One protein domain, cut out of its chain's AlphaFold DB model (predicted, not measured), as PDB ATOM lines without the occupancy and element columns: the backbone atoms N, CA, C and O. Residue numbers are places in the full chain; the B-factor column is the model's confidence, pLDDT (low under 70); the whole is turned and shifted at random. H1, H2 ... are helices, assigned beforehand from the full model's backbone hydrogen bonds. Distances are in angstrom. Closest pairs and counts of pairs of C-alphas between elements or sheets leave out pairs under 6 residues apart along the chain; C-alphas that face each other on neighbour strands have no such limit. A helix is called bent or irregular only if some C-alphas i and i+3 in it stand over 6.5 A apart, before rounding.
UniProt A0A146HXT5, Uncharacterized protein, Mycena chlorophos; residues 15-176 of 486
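AT A GLANCE: This is residues 15 to 176 of the 486 residues of an uncharacterized protein of Mycena chlorophos (UniProt A0A146HXT5). H4 runs through the middle of a compact body of helices, with H3 and H2 packed on it, H8 also on it and paired with H6, and short H7 near its first half; residues 15 to 23 of H1 stick out as an arm. The printed part has 162 residues with eight named helices, H1 to H8 in order, and no named strand: all helix, compact, radius of gyration of the C-alphas 15.8 A, spans 56 by 41 by 26 A.

IN THESE COORDINATES: H1, residues 15 to 38, begins at C-alpha 15 (113.768, -19.344, 38.258) and is 34.0 A long. H2 is residues 52 to 58; H3, 71 to 85, 19.7 A; H4, 100 to 117, 26.3 A; H5, 121 to 124; H6, 126 to 145, 27.6 A, with a kink of 40 degrees near residue 135; H7, 152 to 155. H8, 160 to 175, 21.7 A, ends at C-alpha 175 (86.126, 1.796, 61.723). H2 and H3 are irregular: C-alphas 54 and 57, and 76 and 79, are each 7.4 A apart.

HOW THE PARTS SIT: The closest C-alphas are named for each pair. The hub H4 touches H3 in a hairpin (Tyr 81 and Ala 112, 5.4 A), H2 (Leu 58 and Leu 111, 5.5 A), H7 (Gln 107 and Cys 154, 5.7 A) and H8 (Ser 117 and Ile 170, 5.4 A). H6 touches H8 at a shallow tilt of 26 degrees, opposite ways (Arg 130 and Ala 174, 4.6 A). H1 touches H3 with residues 28 to 38 alone (Ala 35 and Leu 77, 6.3 A). H5 is close to but not clearly touching H8 (Arg 121 and Gly 173, 5.6 A). Each O i to N i+4 pair is within hydrogen-bond range in H1, H4 and H8, but 13 of 16 in H6, 5 of 11 in H3 and 0 of 3 in H2, where 7 of 12 and 3 of 4 O i to N i+3 pairs are; H5 and H7 are too short.

THE WHOLE: The farthest C-alphas, Met 15 and Ser 93, are 56.9 A apart. The printed part has no cut; the links H1 to H2, H2 to H3 and H3 to H4 are long. Mean pLDDT of the printed part is 75.6, with 57 residues under 70, among them 15 to 29 and 59 to 72.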
ATOM      1  N   MET A  15     113.643 -20.335  39.339       32.72
ATOM      2  CA  MET A  15     113.768 -19.344  38.258       32.72
ATOM      3  C   MET A  15     112.451 -18.640  37.955       32.72
ATOM      4  O   MET A  15     112.451 -17.439  37.691       32.72
ATOM      5  N   LYS A  16     111.318 -19.350  38.041       40.31
ATOM      6  CA  LYS A  16     109.994 -18.717  37.946       40.31
ATOM      7  C   LYS A  16     109.764 -17.718  39.080       40.31
ATOM      8  O   LYS A  16     109.221 -16.649  38.826       40.31
ATOM      9  N   ARG A  17     110.230 -18.029  40.297       45.19
ATOM     10  CA  ARG A  17     110.143 -17.137  41.463       45.19
ATOM     11  C   ARG A  17     111.033 -15.901  41.309       45.19
ATOM     12  O   ARG A  17     110.520 -14.797  41.372       45.19
ATOM     13  N   VAL A  18     112.311 -16.073  40.960       47.47
ATOM     14  CA  VAL A  18     113.260 -14.958  40.745       47.47
ATOM     15  C   VAL A  18     112.832 -14.054  39.581       47.47
ATOM     16  O   VAL A  18     112.929 -12.832  39.672       47.47
ATOM     17  N   ARG A  19     112.308 -14.630  38.490       49.88
ATOM     18  CA  ARG A  19     111.747 -13.864  37.365       49.88
ATOM     19  C   ARG A  19     110.456 -13.145  37.766       49.88
ATOM     20  O   ARG A  19     110.253 -12.015  37.338       49.88
ATOM     21  N   GLY A  20     109.626 -13.765  38.606       54.44
ATOM     22  CA  GLY A  20     108.445 -13.143  39.210       54.44
ATOM     23  C   GLY A  20     108.802 -11.944  40.087       54.44
ATOM     24  O   GLY A  20     108.273 -10.860  39.870       54.44
ATOM     25  N   ASP A  21     109.766 -12.102  40.991       54.94
ATOM     26  CA  ASP A  21     110.221 -11.048  41.906       54.94
ATOM     27  C   ASP A  21     110.876  -9.878  41.150       54.94
ATOM     28  O   ASP A  21     110.642  -8.708  41.462       54.94
ATOM     29  N   PHE A  22     111.650 -10.173  40.099       57.88
ATOM     30  CA  PHE A  22     112.230  -9.152  39.224       57.88
ATOM     31  C   PHE A  22     111.160  -8.383  38.435       57.88
ATOM     32  O   PHE A  22     111.210  -7.155  38.371       57.88
ATOM     33  N   LEU A  23     110.175  -9.081  37.860       58.88
ATOM     34  CA  LEU A  23     109.070  -8.451  37.133       58.88
ATOM     35  C   LEU A  23     108.186  -7.607  38.059       58.88
ATOM     36  O   LEU A  23     107.822  -6.495  37.684       58.88
ATOM     37  N   LEU A  24     107.915  -8.079  39.279       59.09
ATOM     38  CA  LEU A  24     107.206  -7.327  40.320       59.09
ATOM     39  C   LEU A  24     107.968  -6.058  40.721       59.09
ATOM     40  O   LEU A  24     107.378  -4.985  40.816       59.09
ATOM     41  N   SER A  25     109.289  -6.146  40.902       63.34
ATOM     42  CA  SER A  25     110.142  -4.987  41.201       63.34
ATOM     43  C   SER A  25     110.141  -3.959  40.061       63.34
ATOM     44  O   SER A  25     109.947  -2.762  40.288       63.34
ATOM     45  N   LEU A  26     110.285  -4.417  38.813       63.38
ATOM     46  CA  LEU A  26     110.243  -3.554  37.631       63.38
ATOM     47  C   LEU A  26     108.874  -2.874  37.488       63.38
ATOM     48  O   LEU A  26     108.798  -1.667  37.255       63.38
ATOM     49  N   TYR A  27     107.796  -3.631  37.685       64.56
ATOM     50  CA  TYR A  27     106.432  -3.121  37.646       64.56
ATOM     51  C   TYR A  27     106.172  -2.091  38.753       64.56
ATOM     52  O   TYR A  27     105.650  -1.009  38.481       64.56
ATOM     53  N   ARG A  28     106.646  -2.348  39.979       63.81
ATOM     54  CA  ARG A  28     106.578  -1.401  41.101       63.81
ATOM     55  C   ARG A  28     107.307  -0.092  40.795       63.81
ATOM     56  O   ARG A  28     106.775   0.979  41.080       63.81
ATOM     57  N   ASN A  29     108.478  -0.153  40.161       66.00
ATOM     58  CA  ASN A  29     109.215   1.041  39.737       66.00
ATOM     59  C   ASN A  29     108.459   1.834  38.660       66.00
ATOM     60  O   ASN A  29     108.398   3.065  38.721       66.00
ATOM     61  N   VAL A  30     107.835   1.148  37.697       70.50
ATOM     62  CA  VAL A  30     106.988   1.788  36.677       70.50
ATOM     63  C   VAL A  30     105.775   2.462  37.320       70.50
ATOM     64  O   VAL A  30     105.469   3.606  36.979       70.50
ATOM     65  N   LEU A  31     105.116   1.802  38.273       65.31
ATOM     66  CA  LEU A  31     104.003   2.382  39.022       65.31
ATOM     67  C   LEU A  31     104.433   3.606  39.823       65.31
ATOM     68  O   LEU A  31     103.767   4.630  39.746       65.31
ATOM     69  N   GLN A  32     105.567   3.555  40.521       65.50
ATOM     70  CA  GLN A  32     106.095   4.708  41.254       65.50
ATOM     71  C   GLN A  32     106.431   5.884  40.327       65.50
ATOM     72  O   GLN A  32     106.147   7.035  40.657       65.50
ATOM     73  N   LEU A  33     107.006   5.622  39.150       69.81
ATOM     74  CA  LEU A  33     107.268   6.651  38.141       69.81
ATOM     75  C   LEU A  33     105.971   7.272  37.612       69.81
ATOM     76  O   LEU A  33     105.885   8.494  37.479       69.81
ATOM     77  N   ARG A  34     104.950   6.454  37.335       69.50
ATOM     78  CA  ARG A  34     103.629   6.940  36.906       69.50
ATOM     79  C   ARG A  34     102.920   7.706  38.016       69.50
ATOM     80  O   ARG A  34     102.406   8.784  37.752       69.50
ATOM     81  N   ALA A  35     102.970   7.223  39.252       67.44
ATOM     82  CA  ALA A  35     102.444   7.899  40.432       67.44
ATOM     83  C   ALA A  35     103.088   9.275  40.625       67.44
ATOM     84  O   ALA A  35     102.381  10.262  40.791       67.44
ATOM     85  N   LYS A  36     104.419   9.375  40.507       67.94
ATOM     86  CA  LYS A  36     105.124  10.666  40.533       67.94
ATOM     87  C   LYS A  36     104.651  11.603  39.425       67.94
ATOM     88  O   LYS A  36     104.511  12.794  39.669       67.94
ATOM     89  N   LYS A  37     104.391  11.094  38.218       73.12
ATOM     90  CA  LYS A  37     103.795  11.906  37.146       73.12
ATOM     91  C   LYS A  37     102.372  12.349  37.487       73.12
ATOM     92  O   LYS A  37     102.070  13.515  37.293       73.12
ATOM     93  N   LEU A  38     101.539  11.477  38.059       71.75
ATOM     94  CA  LEU A  38     100.183  11.830  38.499       71.75
ATOM     95  C   LEU A  38     100.174  12.872  39.618       71.75
ATOM     96  O   LEU A  38      99.343  13.771  39.618       71.75
ATOM     97  N   LEU A  39     101.146  12.806  40.529       71.44
ATOM     98  CA  LEU A  39     101.399  13.850  41.521       71.44
ATOM     99  C   LEU A  39     101.861  15.176  40.894       71.44
ATOM    100  O   LEU A  39     102.000  16.155  41.610       71.44
ATOM    101  N   ASN A  40     102.110  15.245  39.588       74.69
ATOM    102  CA  ASN A  40     102.429  16.489  38.891       74.69
ATOM    103  C   ASN A  40     101.321  16.941  37.926       74.69
ATOM    104  O   ASN A  40     101.364  18.086  37.490       74.69
ATOM    105  N   VAL A  41     100.321  16.098  37.626       68.50
ATOM    106  CA  VAL A  41      99.150  16.509  36.831       68.50
ATOM    107  C   VAL A  41      98.279  17.469  37.642       68.50
ATOM    108  O   VAL A  41      97.944  17.196  38.802       68.50
ATOM    109  N   ASP A  42      97.898  18.587  37.029       70.88
ATOM    110  CA  ASP A  42      96.861  19.465  37.558       70.88
ATOM    111  C   ASP A  42      95.488  18.825  37.308       70.88
ATOM    112  O   ASP A  42      95.030  18.722  36.174       70.88
ATOM    113  N   LEU A  43      94.845  18.344  38.376       68.88
ATOM    114  CA  LEU A  43      93.545  17.672  38.287       68.88
ATOM    115  C   LEU A  43      92.398  18.654  38.016       68.88
ATOM    116  O   LEU A  43      91.344  18.225  37.553       68.88
ATOM    117  N   GLN A  44      92.602  19.949  38.277       64.12
ATOM    118  CA  GLN A  44      91.628  20.996  37.967       64.12
ATOM    119  C   GLN A  44      91.738  21.436  36.504       64.12
ATOM    120  O   GLN A  44      90.745  21.836  35.905       64.12
ATOM    121  N   ASN A  45      92.928  21.316  35.909       65.69
ATOM    122  CA  ASN A  45      93.168  21.658  34.513       65.69
ATOM    123  C   ASN A  45      94.073  20.626  33.810       65.69
ATOM    124  O   ASN A  45      95.229  20.933  33.494       65.69
ATOM    125  N   PRO A  46      93.576  19.396  33.565       67.56
ATOM    126  CA  PRO A  46      94.343  18.364  32.877       67.56
ATOM    127  C   PRO A  46      94.728  18.829  31.471       67.56
ATOM    128  O   PRO A  46      93.907  19.378  30.730       67.56
ATOM    129  N   ALA A  47      95.981  18.592  31.078       68.62
ATOM    130  CA  ALA A  47      96.434  18.939  29.740       68.62
ATOM    131  C   ALA A  47      95.730  18.049  28.694       68.62
ATOM    132  O   ALA A  47      95.386  16.904  28.990       68.62
ATOM    133  N   PRO A  48      95.597  18.483  27.426       64.00
ATOM    134  CA  PRO A  48      94.998  17.658  26.365       64.00
ATOM    135  C   PRO A  48      95.687  16.297  26.164       64.00
ATOM    136  O   PRO A  48      95.109  15.360  25.614       64.00
ATOM    137  N   THR A  49      96.948  16.185  26.584       68.50
ATOM    138  CA  THR A  49      97.742  14.955  26.543       68.50
ATOM    139  C   THR A  49      97.441  13.986  27.688       68.50
ATOM    140  O   THR A  49      97.777  12.804  27.577       68.50
ATOM    141  N   ASP A  50      96.812  14.449  28.770       66.38
ATOM    142  CA  ASP A  50      96.516  13.657  29.961       66.38
ATOM    143  C   ASP A  50      95.261  12.809  29.726       66.38
ATOM    144  O   ASP A  50      94.123  13.210  29.954       66.38
ATOM    145  N   LYS A  51      95.464  11.592  29.214       68.00
ATOM    146  CA  LYS A  51      94.365  10.659  28.932       68.00
ATOM    147  C   LYS A  51      93.886   9.980  30.212       68.00
ATOM    148  O   LYS A  51      94.712   9.397  30.916       68.00
ATOM    149  N   PHE A  52      92.570   9.908  30.428       66.31
ATOM    150  CA  PHE A  52      91.969   9.147  31.535       66.31
ATOM    151  C   PHE A  52      92.399   7.672  31.550       66.31
ATOM    152  O   PHE A  52      92.686   7.115  32.603       66.31
ATOM    153  N   SER A  53      92.573   7.044  30.382       62.38
ATOM    154  CA  SER A  53      93.101   5.674  30.276       62.38
ATOM    155  C   SER A  53      94.469   5.492  30.951       62.38
ATOM    156  O   SER A  53      94.837   4.380  31.321       62.38
ATOM    157  N   SER A  54      95.233   6.574  31.127       65.81
ATOM    158  CA  SER A  54      96.507   6.555  31.851       65.81
ATOM    159  C   SER A  54      96.324   6.316  33.347       65.81
ATOM    160  O   SER A  54      97.280   5.904  33.982       65.81
ATOM    161  N   TYR A  55      95.126   6.536  33.895       69.00
ATOM    162  CA  TYR A  55      94.781   6.401  35.313       69.00
ATOM    163  C   TYR A  55      94.240   5.011  35.652       69.00
ATOM    164  O   TYR A  55      94.031   4.717  36.823       69.00
ATOM    165  N   ALA A  56      94.078   4.120  34.665       66.19
ATOM    166  CA  ALA A  56      93.524   2.777  34.862       66.19
ATOM    167  C   ALA A  56      94.252   1.950  35.943       66.19
ATOM    168  O   ALA A  56      93.653   1.062  36.539       66.19
ATOM    169  N   PHE A  57      95.522   2.260  36.236       66.81
ATOM    170  CA  PHE A  57      96.300   1.592  37.283       66.81
ATOM    171  C   PHE A  57      95.898   1.973  38.721       66.81
ATOM    172  O   PHE A  57      96.299   1.278  39.653       66.81
ATOM    173  N   LEU A  58      95.130   3.055  38.906       71.69
ATOM    174  CA  LEU A  58      94.601   3.475  40.208       71.69
ATOM    175  C   LEU A  58      93.489   2.547  40.719       71.69
ATOM    176  O   LEU A  58      93.259   2.495  41.917       71.69
ATOM    177  N   GLY A  59      92.803   1.823  39.830       63.00
ATOM    178  CA  GLY A  59      91.782   0.843  40.200       63.00
ATOM    179  C   GLY A  59      92.304  -0.603  40.168       63.00
ATOM    180  O   GLY A  59      93.339  -0.876  39.551       63.00
ATOM    181  N   PRO A  60      91.581  -1.553  40.788       55.38
ATOM    182  CA  PRO A  60      91.866  -2.976  40.735       55.38
ATOM    183  C   PRO A  60      91.435  -3.520  39.377       55.38
ATOM    184  O   PRO A  60      90.272  -3.840  39.189       55.38
ATOM    185  N   GLY A  61      92.372  -3.551  38.429       50.62
ATOM    186  CA  GLY A  61      92.431  -4.330  37.178       50.62
ATOM    187  C   GLY A  61      91.185  -4.717  36.354       50.62
ATOM    188  O   GLY A  61      91.328  -5.523  35.440       50.62
ATOM    189  N   LEU A  62      89.989  -4.189  36.609       40.91
ATOM    190  CA  LEU A  62      88.744  -4.589  35.942       40.91
ATOM    191  C   LEU A  62      88.351  -3.649  34.800       40.91
ATOM    192  O   LEU A  62      87.519  -4.005  33.973       40.91
ATOM    193  N   LEU A  63      88.969  -2.469  34.717       44.16
ATOM    194  CA  LEU A  63      88.577  -1.423  33.766       44.16
ATOM    195  C   LEU A  63      89.460  -1.368  32.506       44.16
ATOM    196  O   LEU A  63      89.162  -0.616  31.582       44.16
ATOM    197  N   ALA A  64      90.516  -2.185  32.430       37.25
ATOM    198  CA  ALA A  64      91.314  -2.368  31.219       37.25
ATOM    199  C   ALA A  64      91.782  -3.834  31.092       37.25
ATOM    200  O   ALA A  64      92.497  -4.317  31.975       37.25
ATOM    201  N   PRO A  65      91.432  -4.557  30.010       32.06
ATOM    202  CA  PRO A  65      91.885  -5.930  29.814       32.06
ATOM    203  C   PRO A  65      93.418  -5.967  29.685       32.06
ATOM    204  O   PRO A  65      93.985  -5.372  28.771       32.06
ATOM    205  N   GLY A  66      94.088  -6.656  30.617       36.22
ATOM    206  CA  GLY A  66      95.534  -6.925  30.576       36.22
ATOM    207  C   GLY A  66      96.398  -6.257  31.656       36.22
ATOM    208  O   GLY A  66      97.594  -6.531  31.697       36.22
ATOM    209  N   PHE A  67      95.834  -5.430  32.544       43.94
ATOM    210  CA  PHE A  67      96.559  -4.851  33.684       43.94
ATOM    211  C   PHE A  67      95.930  -5.304  35.003       43.94
ATOM    212  O   PHE A  67      94.971  -4.705  35.473       43.94
ATOM    213  N   CYS A  68      96.469  -6.354  35.620       44.00
ATOM    214  CA  CYS A  68      96.103  -6.723  36.986       44.00
ATOM    215  C   CYS A  68      97.012  -5.962  37.951       44.00
ATOM    216  O   CYS A  68      98.202  -6.255  37.995       44.00
ATOM    217  N   SER A  69      96.465  -4.996  38.694       52.94
ATOM    218  CA  SER A  69      97.162  -4.418  39.839       52.94
ATOM    219  C   SER A  69      96.804  -5.209  41.107       52.94
ATOM    220  O   SER A  69      95.662  -5.184  41.562       52.94
ATOM    221  N   GLY A  70      97.744  -5.986  41.646       56.47
ATOM    222  CA  GLY A  70      97.564  -6.731  42.899       56.47
ATOM    223  C   GLY A  70      97.559  -5.814  44.133       56.47
ATOM    224  O   GLY A  70      97.953  -4.654  44.054       56.47
ATOM    225  N   GLN A  71      97.169  -6.336  45.304       59.22
ATOM    226  CA  GLN A  71      97.116  -5.567  46.568       59.22
ATOM    227  C   GLN A  71      98.444  -4.839  46.877       59.22
ATOM    228  O   GLN A  71      98.458  -3.647  47.187       59.22
ATOM    229  N   ASN A  72      99.575  -5.521  46.654       59.19
ATOM    230  CA  ASN A  72     100.940  -5.005  46.854       59.19
ATOM    231  C   ASN A  72     101.309  -3.790  45.983       59.19
ATOM    232  O   ASN A  72     102.284  -3.084  46.254       59.19
ATOM    233  N   GLU A  73     100.560  -3.553  44.913       72.31
ATOM    234  CA  GLU A  73     100.848  -2.529  43.909       72.31
ATOM    235  C   GLU A  73     100.055  -1.240  44.153       72.31
ATOM    236  O   GLU A  73     100.395  -0.190  43.610       72.31
ATOM    237  N   GLN A  74      99.052  -1.308  45.031       79.44
ATOM    238  CA  GLN A  74      98.138  -0.220  45.372       79.44
ATOM    239  C   GLN A  74      98.644   0.622  46.549       79.44
ATOM    240  O   GLN A  74      98.485   1.841  46.568       79.44
ATOM    241  N   LEU A  75      99.350   0.002  47.497       77.81
ATOM    242  CA  LEU A  75      99.905   0.682  48.670       77.81
ATOM    243  C   LEU A  75     100.869   1.844  48.324       77.81
ATOM    244  O   LEU A  75     100.741   2.922  48.905       77.81
ATOM    245  N   PRO A  76     101.778   1.728  47.329       77.62
ATOM    246  CA  PRO A  76     102.617   2.853  46.899       77.62
ATOM    247  C   PRO A  76     101.847   4.034  46.283       77.62
ATOM    248  O   PRO A  76     102.432   5.102  46.099       77.62
ATOM    249  N   LEU A  77     100.570   3.853  45.930       82.38
ATOM    250  CA  LEU A  77      99.723   4.863  45.290       82.38
ATOM    251  C   LEU A  77      98.921   5.693  46.299       82.38
ATOM    252  O   LEU A  77      98.298   6.678  45.910       82.38
ATOM    253  N   PHE A  78      98.995   5.384  47.596       84.50
ATOM    254  CA  PHE A  78      98.300   6.132  48.649       84.50
ATOM    255  C   PHE A  78      98.532   7.652  48.610       84.50
ATOM    256  O   PHE A  78      97.550   8.385  48.728       84.50
ATOM    257  N   PRO A  79      99.753   8.174  48.362       84.06
ATOM    258  CA  PRO A  79      99.950   9.617  48.203       84.06
ATOM    259  C   PRO A  79      99.165  10.214  47.024       84.06
ATOM    260  O   PRO A  79      98.737  11.366  47.082       84.06
ATOM    261  N   VAL A  80      98.960   9.438  45.954       84.88
ATOM    262  CA  VAL A  80      98.158   9.847  44.793       84.88
ATOM    263  C   VAL A  80      96.680   9.875  45.167       84.88
ATOM    264  O   VAL A  80      96.021  10.878  44.905       84.88
ATOM    265  N   TYR A  81      96.173   8.828  45.827       89.56
ATOM    266  CA  TYR A  81      94.787   8.787  46.310       89.56
ATOM    267  C   TYR A  81      94.489   9.942  47.247       89.56
ATOM    268  O   TYR A  81      93.503  10.647  47.067       89.56
ATOM    269  N   TRP A  82      95.400  10.206  48.178       89.19
ATOM    270  CA  TRP A  82      95.308  11.338  49.084       89.19
ATOM    271  C   TRP A  82      95.178  12.669  48.341       89.19
ATOM    272  O   TRP A  82      94.316  13.484  48.664       89.19
ATOM    273  N   ARG A  83      96.015  12.897  47.322       86.81
ATOM    274  CA  ARG A  83      95.939  14.109  46.498       86.81
ATOM    275  C   ARG A  83      94.621  14.194  45.737       86.81
ATOM    276  O   ARG A  83      94.040  15.270  45.703       86.81
ATOM    277  N   ILE A  84      94.168  13.096  45.128       88.56
ATOM    278  CA  ILE A  84      92.906  13.055  44.377       88.56
ATOM    279  C   ILE A  84      91.742  13.425  45.300       88.56
ATOM    280  O   ILE A  84      90.993  14.345  44.983       88.56
ATOM    281  N   LEU A  85      91.648  12.785  46.465       91.69
ATOM    282  CA  LEU A  85      90.552  12.989  47.414       91.69
ATOM    283  C   LEU A  85      90.592  14.360  48.112       91.69
ATOM    284  O   LEU A  85      89.556  14.834  48.560       91.69
ATOM    285  N   ASN A  86      91.752  15.027  48.165       90.94
ATOM    286  CA  ASN A  86      91.872  16.402  48.670       90.94
ATOM    287  C   ASN A  86      91.378  17.478  47.687       90.94
ATOM    288  O   ASN A  86      91.395  18.658  48.039       90.94
ATOM    289  N   ASN A  87      90.992  17.123  46.456       88.44
ATOM    290  CA  ASN A  87      90.406  18.111  45.553       88.44
ATOM    291  C   ASN A  87      89.036  18.560  46.068       88.44
ATOM    292  O   ASN A  87      88.322  17.758  46.677       88.44
ATOM    293  N   PRO A  88      88.655  19.823  45.814       88.06
ATOM    294  CA  PRO A  88      87.317  20.287  46.134       88.06
ATOM    295  C   PRO A  88      86.283  19.480  45.345       88.06
ATOM    296  O   PRO A  88      86.472  19.197  44.159       88.06
ATOM    297  N   ILE A  89      85.190  19.128  46.018       90.00
ATOM    298  CA  ILE A  89      84.035  18.505  45.376       90.00
ATOM    299  C   ILE A  89      83.401  19.548  44.441       90.00
ATOM    300  O   ILE A  89      83.200  20.687  44.871       90.00
ATOM    301  N   PRO A  90      83.133  19.206  43.168       85.88
ATOM    302  CA  PRO A  90      82.518  20.130  42.225       85.88
ATOM    303  C   PRO A  90      81.090  20.489  42.647       85.88
ATOM    304  O   PRO A  90      80.398  19.697  43.281       85.88
ATOM    305  N   ASP A  91      80.640  21.680  42.253       84.44
ATOM    306  CA  ASP A  91      79.237  22.066  42.402       84.44
ATOM    307  C   ASP A  91      78.347  21.200  41.490       84.44
ATOM    308  O   ASP A  91      78.725  20.846  40.370       84.44
ATOM    309  N   VAL A  92      77.149  20.879  41.974       81.94
ATOM    310  CA  VAL A  92      76.135  20.064  41.293       81.94
ATOM    311  C   VAL A  92      75.767  20.669  39.941       81.94
ATOM    312  O   VAL A  92      75.577  19.935  38.977       81.94
ATOM    313  N   SER A  93      75.748  22.003  39.846       80.19
ATOM    314  CA  SER A  93      75.464  22.743  38.606       80.19
ATOM    315  C   SER A  93      76.414  22.397  37.449       80.19
ATOM    316  O   SER A  93      76.054  22.532  36.282       80.19
ATOM    317  N   VAL A  94      77.619  21.904  37.755       78.00
ATOM    318  CA  VAL A  94      78.648  21.530  36.774       78.00
ATOM    319  C   VAL A  94      78.438  20.104  36.239       78.00
ATOM    320  O   VAL A  94      79.091  19.705  35.277       78.00
ATOM    321  N   LEU A  95      77.537  19.311  36.832       74.81
ATOM    322  CA  LEU A  95      77.227  17.956  36.359       74.81
ATOM    323  C   LEU A  95      76.322  17.947  35.113       74.81
ATOM    324  O   LEU A  95      76.395  16.993  34.338       74.81
ATOM    325  N   ASP A  96      75.528  19.001  34.897       65.56
ATOM    326  CA  ASP A  96      74.555  19.095  33.794       65.56
ATOM    327  C   ASP A  96      75.192  19.452  32.434       65.56
ATOM    328  O   ASP A  96      74.682  19.055  31.386       65.56
ATOM    329  N   ASP A  97      76.337  20.143  32.439       63.69
ATOM    330  CA  ASP A  97      77.195  20.375  31.266       63.69
ATOM    331  C   ASP A  97      78.651  20.071  31.648       63.69
ATOM    332  O   ASP A  97      79.442  20.976  31.946       63.69
ATOM    333  N   PRO A  98      79.009  18.780  31.761       60.53
ATOM    334  CA  PRO A  98      80.252  18.403  32.390       60.53
ATOM    335  C   PRO A  98      81.413  18.745  31.467       60.53
ATOM    336  O   PRO A  98      81.761  17.992  30.552       60.53
ATOM    337  N   ALA A  99      82.089  19.855  31.771       65.12
ATOM    338  CA  ALA A  99      83.428  20.107  31.266       65.12
ATOM    339  C   ALA A  99      84.271  18.834  31.457       65.12
ATOM    340  O   ALA A  99      84.182  18.160  32.492       65.12
ATOM    341  N   ALA A 100      85.110  18.497  30.470       68.19
ATOM    342  CA  ALA A 100      85.929  17.277  30.489       68.19
ATOM    343  C   ALA A 100      86.720  17.100  31.808       68.19
ATOM    344  O   ALA A 100      86.970  15.977  32.240       68.19
ATOM    345  N   GLN A 101      87.035  18.216  32.471       73.12
ATOM    346  CA  GLN A 101      87.697  18.320  33.769       73.12
ATOM    347  C   GLN A 101      86.889  17.689  34.920       73.12
ATOM    348  O   GLN A 101      87.421  16.868  35.666       73.12
ATOM    349  N   CYS A 102      85.596  18.015  35.043       78.06
ATOM    350  CA  CYS A 102      84.723  17.486  36.099       78.06
ATOM    351  C   CYS A 102      84.550  15.968  35.951       78.06
ATOM    352  O   CYS A 102      84.731  15.211  36.908       78.06
ATOM    353  N   THR A 103      84.312  15.513  34.715       81.44
ATOM    354  CA  THR A 103      84.226  14.081  34.396       81.44
ATOM    355  C   THR A 103      85.507  13.356  34.802       81.44
ATOM    356  O   THR A 103      85.453  12.339  35.489       81.44
ATOM    357  N   PHE A 104      86.667  13.896  34.431       81.50
ATOM    358  CA  PHE A 104      87.959  13.287  34.725       81.50
ATOM    359  C   PHE A 104      88.223  13.136  36.230       81.50
ATOM    360  O   PHE A 104      88.638  12.064  36.676       81.50
ATOM    361  N   LEU A 105      87.955  14.182  37.019       84.88
ATOM    362  CA  LEU A 105      88.142  14.148  38.470       84.88
ATOM    363  C   LEU A 105      87.237  13.101  39.130       84.88
ATOM    364  O   LEU A 105      87.722  12.287  39.914       84.88
ATOM    365  N   VAL A 106      85.951  13.071  38.768       87.25
ATOM    366  CA  VAL A 106      84.989  12.087  39.291       87.25
ATOM    367  C   VAL A 106      85.447  10.659  38.993       87.25
ATOM    368  O   VAL A 106      85.454   9.809  39.883       87.25
ATOM    369  N   GLN A 107      85.891  10.386  37.765       85.50
ATOM    370  CA  GLN A 107      86.392   9.060  37.418       85.50
ATOM    371  C   GLN A 107      87.671   8.699  38.199       85.50
ATOM    372  O   GLN A 107      87.831   7.552  38.618       85.50
ATOM    373  N   ALA A 108      88.572   9.659  38.433       85.81
ATOM    374  CA  ALA A 108      89.779   9.441  39.233       85.81
ATOM    375  C   ALA A 108      89.457   9.142  40.709       85.81
ATOM    376  O   ALA A 108      90.093   8.268  41.300       85.81
ATOM    377  N   VAL A 109      88.460   9.820  41.290       90.31
ATOM    378  CA  VAL A 109      87.961   9.563  42.652       90.31
ATOM    379  C   VAL A 109      87.375   8.158  42.764       90.31
ATOM    380  O   VAL A 109      87.717   7.432  43.696       90.31
ATOM    381  N   ILE A 110      86.553   7.745  41.790       88.31
ATOM    382  CA  ILE A 110      86.009   6.383  41.725       88.31
ATOM    383  C   ILE A 110      87.166   5.379  41.714       88.31
ATOM    384  O   ILE A 110      87.252   4.537  42.601       88.31
ATOM    385  N   LEU A 111      88.118   5.510  40.786       85.31
ATOM    386  CA  LEU A 111      89.268   4.604  40.718       85.31
ATOM    387  C   LEU A 111      90.066   4.551  42.027       85.31
ATOM    388  O   LEU A 111      90.423   3.461  42.465       85.31
ATOM    389  N   ALA A 112      90.304   5.702  42.663       88.12
ATOM    390  CA  ALA A 112      90.996   5.775  43.945       88.12
ATOM    391  C   ALA A 112      90.254   4.996  45.042       88.12
ATOM    392  O   ALA A 112      90.886   4.238  45.773       88.12
ATOM    393  N   ALA A 113      88.925   5.119  45.131       89.38
ATOM    394  CA  ALA A 113      88.123   4.358  46.088       89.38
ATOM    395  C   ALA A 113      88.310   2.846  45.887       89.38
ATOM    396  O   ALA A 113      88.632   2.118  46.827       89.38
ATOM    397  N   PHE A 114      88.197   2.371  44.647       86.06
ATOM    398  CA  PHE A 114      88.409   0.957  44.355       86.06
ATOM    399  C   PHE A 114      89.849   0.509  44.673       86.06
ATOM    400  O   PHE A 114      90.035  -0.557  45.261       86.06
ATOM    401  N   GLY A 115      90.864   1.314  44.340       84.19
ATOM    402  CA  GLY A 115      92.270   1.028  44.645       84.19
ATOM    403  C   GLY A 115      92.563   0.936  46.144       84.19
ATOM    404  O   GLY A 115      93.285   0.042  46.579       84.19
ATOM    405  N   ILE A 116      91.951   1.804  46.957       87.38
ATOM    406  CA  ILE A 116      92.057   1.743  48.423       87.38
ATOM    407  C   ILE A 116      91.427   0.448  48.948       87.38
ATOM    408  O   ILE A 116      92.027  -0.221  49.785       87.38
ATOM    409  N   SER A 117      90.246   0.067  48.444       84.12
ATOM    410  CA  SER A 117      89.487  -1.081  48.974       84.12
ATOM    411  C   SER A 117      90.173  -2.438  48.835       84.12
ATOM    412  O   SER A 117      89.819  -3.375  49.548       84.12
ATOM    413  N   VAL A 118      91.148  -2.560  47.932       80.56
ATOM    414  CA  VAL A 118      91.882  -3.814  47.741       80.56
ATOM    415  C   VAL A 118      93.120  -3.932  48.623       80.56
ATOM    416  O   VAL A 118      93.665  -5.030  48.722       80.56
ATOM    417  N   VAL A 119      93.567  -2.855  49.279       80.19
ATOM    418  CA  VAL A 119      94.702  -2.919  50.210       80.19
ATOM    419  C   VAL A 119      94.237  -3.473  51.551       80.19
ATOM    420  O   VAL A 119      93.233  -3.032  52.110       80.19
ATOM    421  N   SER A 120      94.968  -4.455  52.077       78.25
ATOM    422  CA  SER A 120      94.621  -5.068  53.356       78.25
ATOM    423  C   SER A 120      94.808  -4.087  54.524       78.25
ATOM    424  O   SER A 120      95.694  -3.228  54.516       78.25
ATOM    425  N   ARG A 121      93.986  -4.232  55.574       78.25
ATOM    426  CA  ARG A 121      94.087  -3.424  56.806       78.25
ATOM    427  C   ARG A 121      95.451  -3.557  57.486       78.25
ATOM    428  O   ARG A 121      95.941  -2.584  58.052       78.25
ATOM    429  N   GLU A 122      96.035  -4.751  57.438       80.94
ATOM    430  CA  GLU A 122      97.332  -5.066  58.045       80.94
ATOM    431  C   GLU A 122      98.469  -4.298  57.367       80.94
ATOM    432  O   GLU A 122      99.329  -3.745  58.048       80.94
ATOM    433  N   GLU A 123      98.440  -4.202  56.038       80.62
ATOM    434  CA  GLU A 123      99.467  -3.504  55.263       80.62
ATOM    435  C   GLU A 123      99.280  -1.986  55.278       80.62
ATOM    436  O   GLU A 123     100.253  -1.244  55.403       80.62
ATOM    437  N   ALA A 124      98.038  -1.510  55.146       80.31
ATOM    438  CA  ALA A 124      97.743  -0.081  55.117       80.31
ATOM    439  C   ALA A 124      97.938   0.591  56.484       80.31
ATOM    440  O   ALA A 124      98.331   1.754  56.545       80.31
ATOM    441  N   GLY A 125      97.643  -0.126  57.572       82.44
ATOM    442  CA  GLY A 125      97.516   0.444  58.908       82.44
ATOM    443  C   GLY A 125      96.181   1.173  59.105       82.44
ATOM    444  O   GLY A 125      95.681   1.878  58.226       82.44
ATOM    445  N   MET A 126      95.593   1.021  60.297       81.06
ATOM    446  CA  MET A 126      94.272   1.589  60.614       81.06
ATOM    447  C   MET A 126      94.219   3.109  60.464       81.06
ATOM    448  O   MET A 126      93.270   3.629  59.892       81.06
ATOM    449  N   GLU A 127      95.239   3.818  60.948       84.88
ATOM    450  CA  GLU A 127      95.252   5.283  60.940       84.88
ATOM    451  C   GLU A 127      95.280   5.848  59.514       84.88
ATOM    452  O   GLU A 127      94.576   6.803  59.195       84.88
ATOM    453  N   THR A 128      96.041   5.222  58.617       86.50
ATOM    454  CA  THR A 128      96.086   5.629  57.211       86.50
ATOM    455  C   THR A 128      94.752   5.380  56.516       86.50
ATOM    456  O   THR A 128      94.277   6.258  55.795       86.50
ATOM    457  N   LEU A 129      94.109   4.234  56.770       85.56
ATOM    458  CA  LEU A 129      92.764   3.963  56.256       85.56
ATOM    459  C   LEU A 129      91.728   4.938  56.816       85.56
ATOM    460  O   LEU A 129      90.893   5.413  56.055       85.56
ATOM    461  N   ARG A 130      91.812   5.293  58.102       86.88
ATOM    462  CA  ARG A 130      90.940   6.284  58.748       86.88
ATOM    463  C   ARG A 130      91.050   7.653  58.079       86.88
ATOM    464  O   ARG A 130      90.044   8.242  57.703       86.88
ATOM    465  N   LEU A 131      92.270   8.133  57.851       88.62
ATOM    466  CA  LEU A 131      92.508   9.425  57.206       88.62
ATOM    467  C   LEU A 131      92.090   9.451  55.724       88.62
ATOM    468  O   LEU A 131      91.652  10.490  55.221       88.62
ATOM    469  N   LEU A 132      92.243   8.330  55.013       90.19
ATOM    470  CA  LEU A 132      91.725   8.170  53.651       90.19
ATOM    471  C   LEU A 132      90.195   8.118  53.649       90.19
ATOM    472  O   LEU A 132      89.571   8.742  52.795       90.19
ATOM    473  N   TRP A 133      89.596   7.432  54.622       91.75
ATOM    474  CA  TRP A 133      88.151   7.348  54.803       91.75
ATOM    475  C   TRP A 133      87.527   8.727  55.044       91.75
ATOM    476  O   TRP A 133      86.573   9.072  54.356       91.75
ATOM    477  N   GLU A 134      88.107   9.558  55.916       90.88
ATOM    478  CA  GLU A 134      87.622  10.925  56.191       90.88
ATOM    479  C   GLU A 134      87.566  11.803  54.935       90.88
ATOM    480  O   GLU A 134      86.703  12.668  54.808       90.88
ATOM    481  N   ARG A 135      88.489  11.579  53.995       93.06
ATOM    482  CA  ARG A 135      88.544  12.302  52.718       93.06
ATOM    483  C   ARG A 135      87.625  11.693  51.676       93.06
ATOM    484  O   ARG A 135      87.062  12.413  50.863       93.06
ATOM    485  N   LEU A 136      87.488  10.373  51.687       94.19
ATOM    486  CA  LEU A 136      86.636   9.648  50.757       94.19
ATOM    487  C   LEU A 136      85.149   9.836  51.076       94.19
ATOM    488  O   LEU A 136      84.342   9.885  50.154       94.19
ATOM    489  N   PHE A 137      84.781   9.956  52.351       93.75
ATOM    490  CA  PHE A 137      83.385  10.017  52.777       93.75
ATOM    491  C   PHE A 137      82.586  11.158  52.113       93.75
ATOM    492  O   PHE A 137      81.568  10.852  51.490       93.75
ATOM    493  N   PRO A 138      83.041  12.431  52.125       95.00
ATOM    494  CA  PRO A 138      82.339  13.516  51.434       95.00
ATOM    495  C   PRO A 138      82.168  13.259  49.931       95.00
ATOM    496  O   PRO A 138      81.115  13.542  49.364       95.00
ATOM    497  N   TRP A 139      83.183  12.669  49.291       95.94
ATOM    498  CA  TRP A 139      83.118  12.287  47.882       95.94
ATOM    499  C   TRP A 139      82.068  11.208  47.628       95.94
ATOM    500  O   TRP A 139      81.297  11.326  46.684       95.94
ATOM    501  N   VAL A 140      82.008  10.164  48.456       95.25
ATOM    502  CA  VAL A 140      81.013   9.093  48.301       95.25
ATOM    503  C   VAL A 140      79.600   9.616  48.535       95.25
ATOM    504  O   VAL A 140      78.701   9.243  47.783       95.25
ATOM    505  N   LEU A 141      79.410  10.504  49.513       93.88
ATOM    506  CA  LEU A 141      78.122  11.151  49.749       93.88
ATOM    507  C   LEU A 141      77.664  11.931  48.508       93.88
ATOM    508  O   LEU A 141      76.568  11.687  48.011       93.88
ATOM    509  N   PHE A 142      78.543  12.763  47.940       94.44
ATOM    510  CA  PHE A 142      78.278  13.491  46.695       94.44
ATOM    511  C   PHE A 142      77.957  12.552  45.518       94.44
ATOM    512  O   PHE A 142      76.974  12.745  44.805       94.44
ATOM    513  N   LEU A 143      78.764  11.504  45.316       93.00
ATOM    514  CA  LEU A 143      78.562  10.544  44.227       93.00
ATOM    515  C   LEU A 143      77.233   9.799  44.350       93.00
ATOM    516  O   LEU A 143      76.601   9.533  43.333       93.00
ATOM    517  N   HIS A 144      76.822   9.454  45.570       92.31
ATOM    518  CA  HIS A 144      75.541   8.810  45.831       92.31
ATOM    519  C   HIS A 144      74.369   9.762  45.558       92.31
ATOM    520  O   HIS A 144      73.466   9.411  44.799       92.31
ATOM    521  N   GLU A 145      74.397  10.976  46.116       91.62
ATOM    522  CA  GLU A 145      73.306  11.953  45.979       91.62
ATOM    523  C   GLU A 145      73.069  12.384  44.532       91.62
ATOM    524  O   GLU A 145      71.932  12.643  44.132       91.62
ATOM    525  N   HIS A 146      74.129  12.393  43.726       91.75
ATOM    526  CA  HIS A 146      74.076  12.833  42.339       91.75
ATOM    527  C   HIS A 146      74.311  11.706  41.336       91.75
ATOM    528  O   HIS A 146      74.547  11.990  40.163       91.75
ATOM    529  N   PHE A 147      74.204  10.432  41.747       90.50
ATOM    530  CA  PHE A 147      74.576   9.297  40.895       90.50
ATOM    531  C   PHE A 147      73.892   9.342  39.523       90.50
ATOM    532  O   PHE A 147      74.542   9.152  38.498       90.50
ATOM    533  N   ALA A 148      72.591   9.650  39.482       88.88
ATOM    534  CA  ALA A 148      71.818   9.737  38.242       88.88
ATOM    535  C   ALA A 148      72.258  10.888  37.314       88.88
ATOM    536  O   ALA A 148      72.163  10.746  36.093       88.88
ATOM    537  N   ALA A 149      72.757  11.984  37.890       88.06
ATOM    538  CA  ALA A 149      73.253  13.162  37.182       88.06
ATOM    539  C   ALA A 149      74.734  13.038  36.782       88.06
ATOM    540  O   ALA A 149      75.246  13.874  36.044       88.06
ATOM    541  N   LEU A 150      75.440  11.989  37.224       87.50
ATOM    542  CA  LEU A 150      76.835  11.799  36.841       87.50
ATOM    543  C   LEU A 150      76.979  11.623  35.317       87.50
ATOM    544  O   LEU A 150      76.153  10.936  34.685       87.50
ATOM    545  N   PRO A 151      78.080  12.142  34.731       84.00
ATOM    546  CA  PRO A 151      78.392  11.951  33.322       84.00
ATOM    547  C   PRO A 151      78.310  10.476  32.923       84.00
ATOM    548  O   PRO A 151      78.717   9.587  33.678       84.00
ATOM    549  N   LEU A 152      77.824  10.197  31.708       83.44
ATOM    550  CA  LEU A 152      77.657   8.821  31.220       83.44
ATOM    551  C   LEU A 152      78.970   8.027  31.292       83.44
ATOM    552  O   LEU A 152      78.967   6.853  31.649       83.44
ATOM    553  N   ALA A 153      80.098   8.687  31.021       80.31
ATOM    554  CA  ALA A 153      81.426   8.090  31.113       80.31
ATOM    555  C   ALA A 153      81.807   7.652  32.541       80.31
ATOM    556  O   ALA A 153      82.649   6.774  32.688       80.31
ATOM    557  N   CYS A 154      81.210   8.228  33.587       82.81
ATOM    558  CA  CYS A 154      81.389   7.788  34.974       82.81
ATOM    559  C   CYS A 154      80.474   6.598  35.284       82.81
ATOM    560  O   CYS A 154      80.940   5.574  35.778       82.81
ATOM    561  N   ARG A 155      79.186   6.698  34.924       84.94
ATOM    562  CA  ARG A 155      78.191   5.629  35.140       84.94
ATOM    563  C   ARG A 155      78.461   4.361  34.325       84.94
ATOM    564  O   ARG A 155      78.024   3.285  34.706       84.94
ATOM    565  N   ALA A 156      79.179   4.474  33.210       79.94
ATOM    566  CA  ALA A 156      79.614   3.326  32.420       79.94
ATOM    567  C   ALA A 156      80.753   2.531  33.084       79.94
ATOM    568  O   ALA A 156      80.955   1.372  32.738       79.94
ATOM    569  N   LEU A 157      81.507   3.142  34.010       72.94
ATOM    570  CA  LEU A 157      82.629   2.487  34.696       72.94
ATOM    571  C   LEU A 157      82.194   1.712  35.939       72.94
ATOM    572  O   LEU A 157      82.896   0.798  36.354       72.94
ATOM    573  N   THR A 158      81.096   2.120  36.572       83.50
ATOM    574  CA  THR A 158      80.682   1.590  37.871       83.50
ATOM    575  C   THR A 158      79.193   1.787  38.091       83.50
ATOM    576  O   THR A 158      78.578   2.736  37.603       83.50
ATOM    577  N   THR A 159      78.630   0.920  38.916       87.56
ATOM    578  CA  THR A 159      77.289   1.066  39.479       87.56
ATOM    579  C   THR A 159      77.322   1.785  40.831       87.56
ATOM    580  O   THR A 159      78.354   1.814  41.505       87.56
ATOM    581  N   GLU A 160      76.181   2.342  41.245       89.88
ATOM    582  CA  GLU A 160      75.998   2.931  42.581       89.88
ATOM    583  C   GLU A 160      76.285   1.891  43.675       89.88
ATOM    584  O   GLU A 160      77.007   2.162  44.633       89.88
ATOM    585  N   GLU A 161      75.783   0.664  43.488       87.69
ATOM    586  CA  GLU A 161      76.001  -0.463  44.397       87.69
ATOM    587  C   GLU A 161      77.494  -0.744  44.610       87.69
ATOM    588  O   GLU A 161      77.926  -0.981  45.738       87.69
ATOM    589  N   GLU A 162      78.298  -0.717  43.545       85.44
ATOM    590  CA  GLU A 162      79.736  -0.966  43.638       85.44
ATOM    591  C   GLU A 162      80.469   0.131  44.402       85.44
ATOM    592  O   GLU A 162      81.265  -0.200  45.280       85.44
ATOM    593  N   ILE A 163      80.164   1.409  44.138       88.44
ATOM    594  CA  ILE A 163      80.755   2.538  44.876       88.44
ATOM    595  C   ILE A 163      80.461   2.393  46.371       88.44
ATOM    596  O   ILE A 163      81.377   2.463  47.194       88.44
ATOM    597  N   LEU A 164      79.198   2.145  46.725       91.19
ATOM    598  CA  LEU A 164      78.788   1.997  48.119       91.19
ATOM    599  C   LEU A 164      79.419   0.760  48.769       91.19
ATOM    600  O   LEU A 164      79.896   0.836  49.897       91.19
ATOM    601  N   SER A 165      79.499  -0.366  48.060       85.81
ATOM    602  CA  SER A 165      80.114  -1.592  48.587       85.81
ATOM    603  C   SER A 165      81.619  -1.432  48.838       85.81
ATOM    604  O   SER A 165      82.141  -1.892  49.857       85.81
ATOM    605  N   VAL A 166      82.323  -0.762  47.922       87.31
ATOM    606  CA  VAL A 166      83.743  -0.399  48.055       87.31
ATOM    607  C   VAL A 166      83.932   0.506  49.267       87.31
ATOM    608  O   VAL A 166      84.776   0.233  50.120       87.31
ATOM    609  N   PHE A 167      83.102   1.541  49.391       91.38
ATOM    610  CA  PHE A 167      83.148   2.456  50.522       91.38
ATOM    611  C   PHE A 167      82.882   1.753  51.863       91.38
ATOM    612  O   PHE A 167      83.615   1.977  52.825       91.38
ATOM    613  N   LEU A 168      81.897   0.854  51.937       89.12
ATOM    614  CA  LEU A 168      81.626   0.065  53.144       89.12
ATOM    615  C   LEU A 168      82.778  -0.890  53.484       89.12
ATOM    616  O   LEU A 168      83.069  -1.097  54.659       89.12
ATOM    617  N   SER A 169      83.483  -1.420  52.481       85.56
ATOM    618  CA  SER A 169      84.671  -2.261  52.697       85.56
ATOM    619  C   SER A 169      85.816  -1.462  53.324       85.56
ATOM    620  O   SER A 169      86.441  -1.912  54.284       85.56
ATOM    621  N   ILE A 170      86.048  -0.243  52.828       87.94
ATOM    622  CA  ILE A 170      87.023   0.694  53.407       87.94
ATOM    623  C   ILE A 170      86.585   1.099  54.812       87.94
ATOM    624  O   ILE A 170      87.413   1.128  55.720       87.94
ATOM    625  N   SER A 171      85.288   1.354  55.002       87.50
ATOM    626  CA  SER A 171      84.705   1.671  56.304       87.50
ATOM    627  C   SER A 171      85.000   0.551  57.293       87.50
ATOM    628  O   SER A 171      85.608   0.814  58.315       87.50
ATOM    629  N   LEU A 172      84.726  -0.715  56.976       82.38
ATOM    630  CA  LEU A 172      85.061  -1.833  57.865       82.38
ATOM    631  C   LEU A 172      86.553  -1.859  58.268       82.38
ATOM    632  O   LEU A 172      86.886  -2.167  59.414       82.38
ATOM    633  N   GLY A 173      87.457  -1.508  57.346       78.44
ATOM    634  CA  GLY A 173      88.890  -1.383  57.624       78.44
ATOM    635  C   GLY A 173      89.261  -0.183  58.508       78.44
ATOM    636  O   GLY A 173      90.138  -0.312  59.365       78.44
ATOM    637  N   ALA A 174      88.595   0.957  58.310       78.81
ATOM    638  CA  ALA A 174      88.839   2.228  58.994       78.81
ATOM    639  C   ALA A 174      88.164   2.325  60.375       78.81
ATOM    640  O   ALA A 174      88.757   2.861  61.308       78.81
ATOM    641  N   LEU A 175      86.951   1.782  60.510       70.38
ATOM    642  CA  LEU A 175      86.126   1.796  61.723       70.38
ATOM    643  C   LEU A 175      86.806   1.064  62.886       70.38
ATOM    644  O   LEU A 175      86.645   1.441  64.046       70.38
ATOM    645  N   GLY A 176      87.584   0.015  62.598       66.00
ATOM    646  CA  GLY A 176      88.157  -0.829  63.642       66.00
ATOM    647  C   GLY A 176      87.067  -1.323  64.602       66.00
ATOM    648  O   GLY A 176      86.056  -1.855  64.157       66.00
TER     649      GLY A 176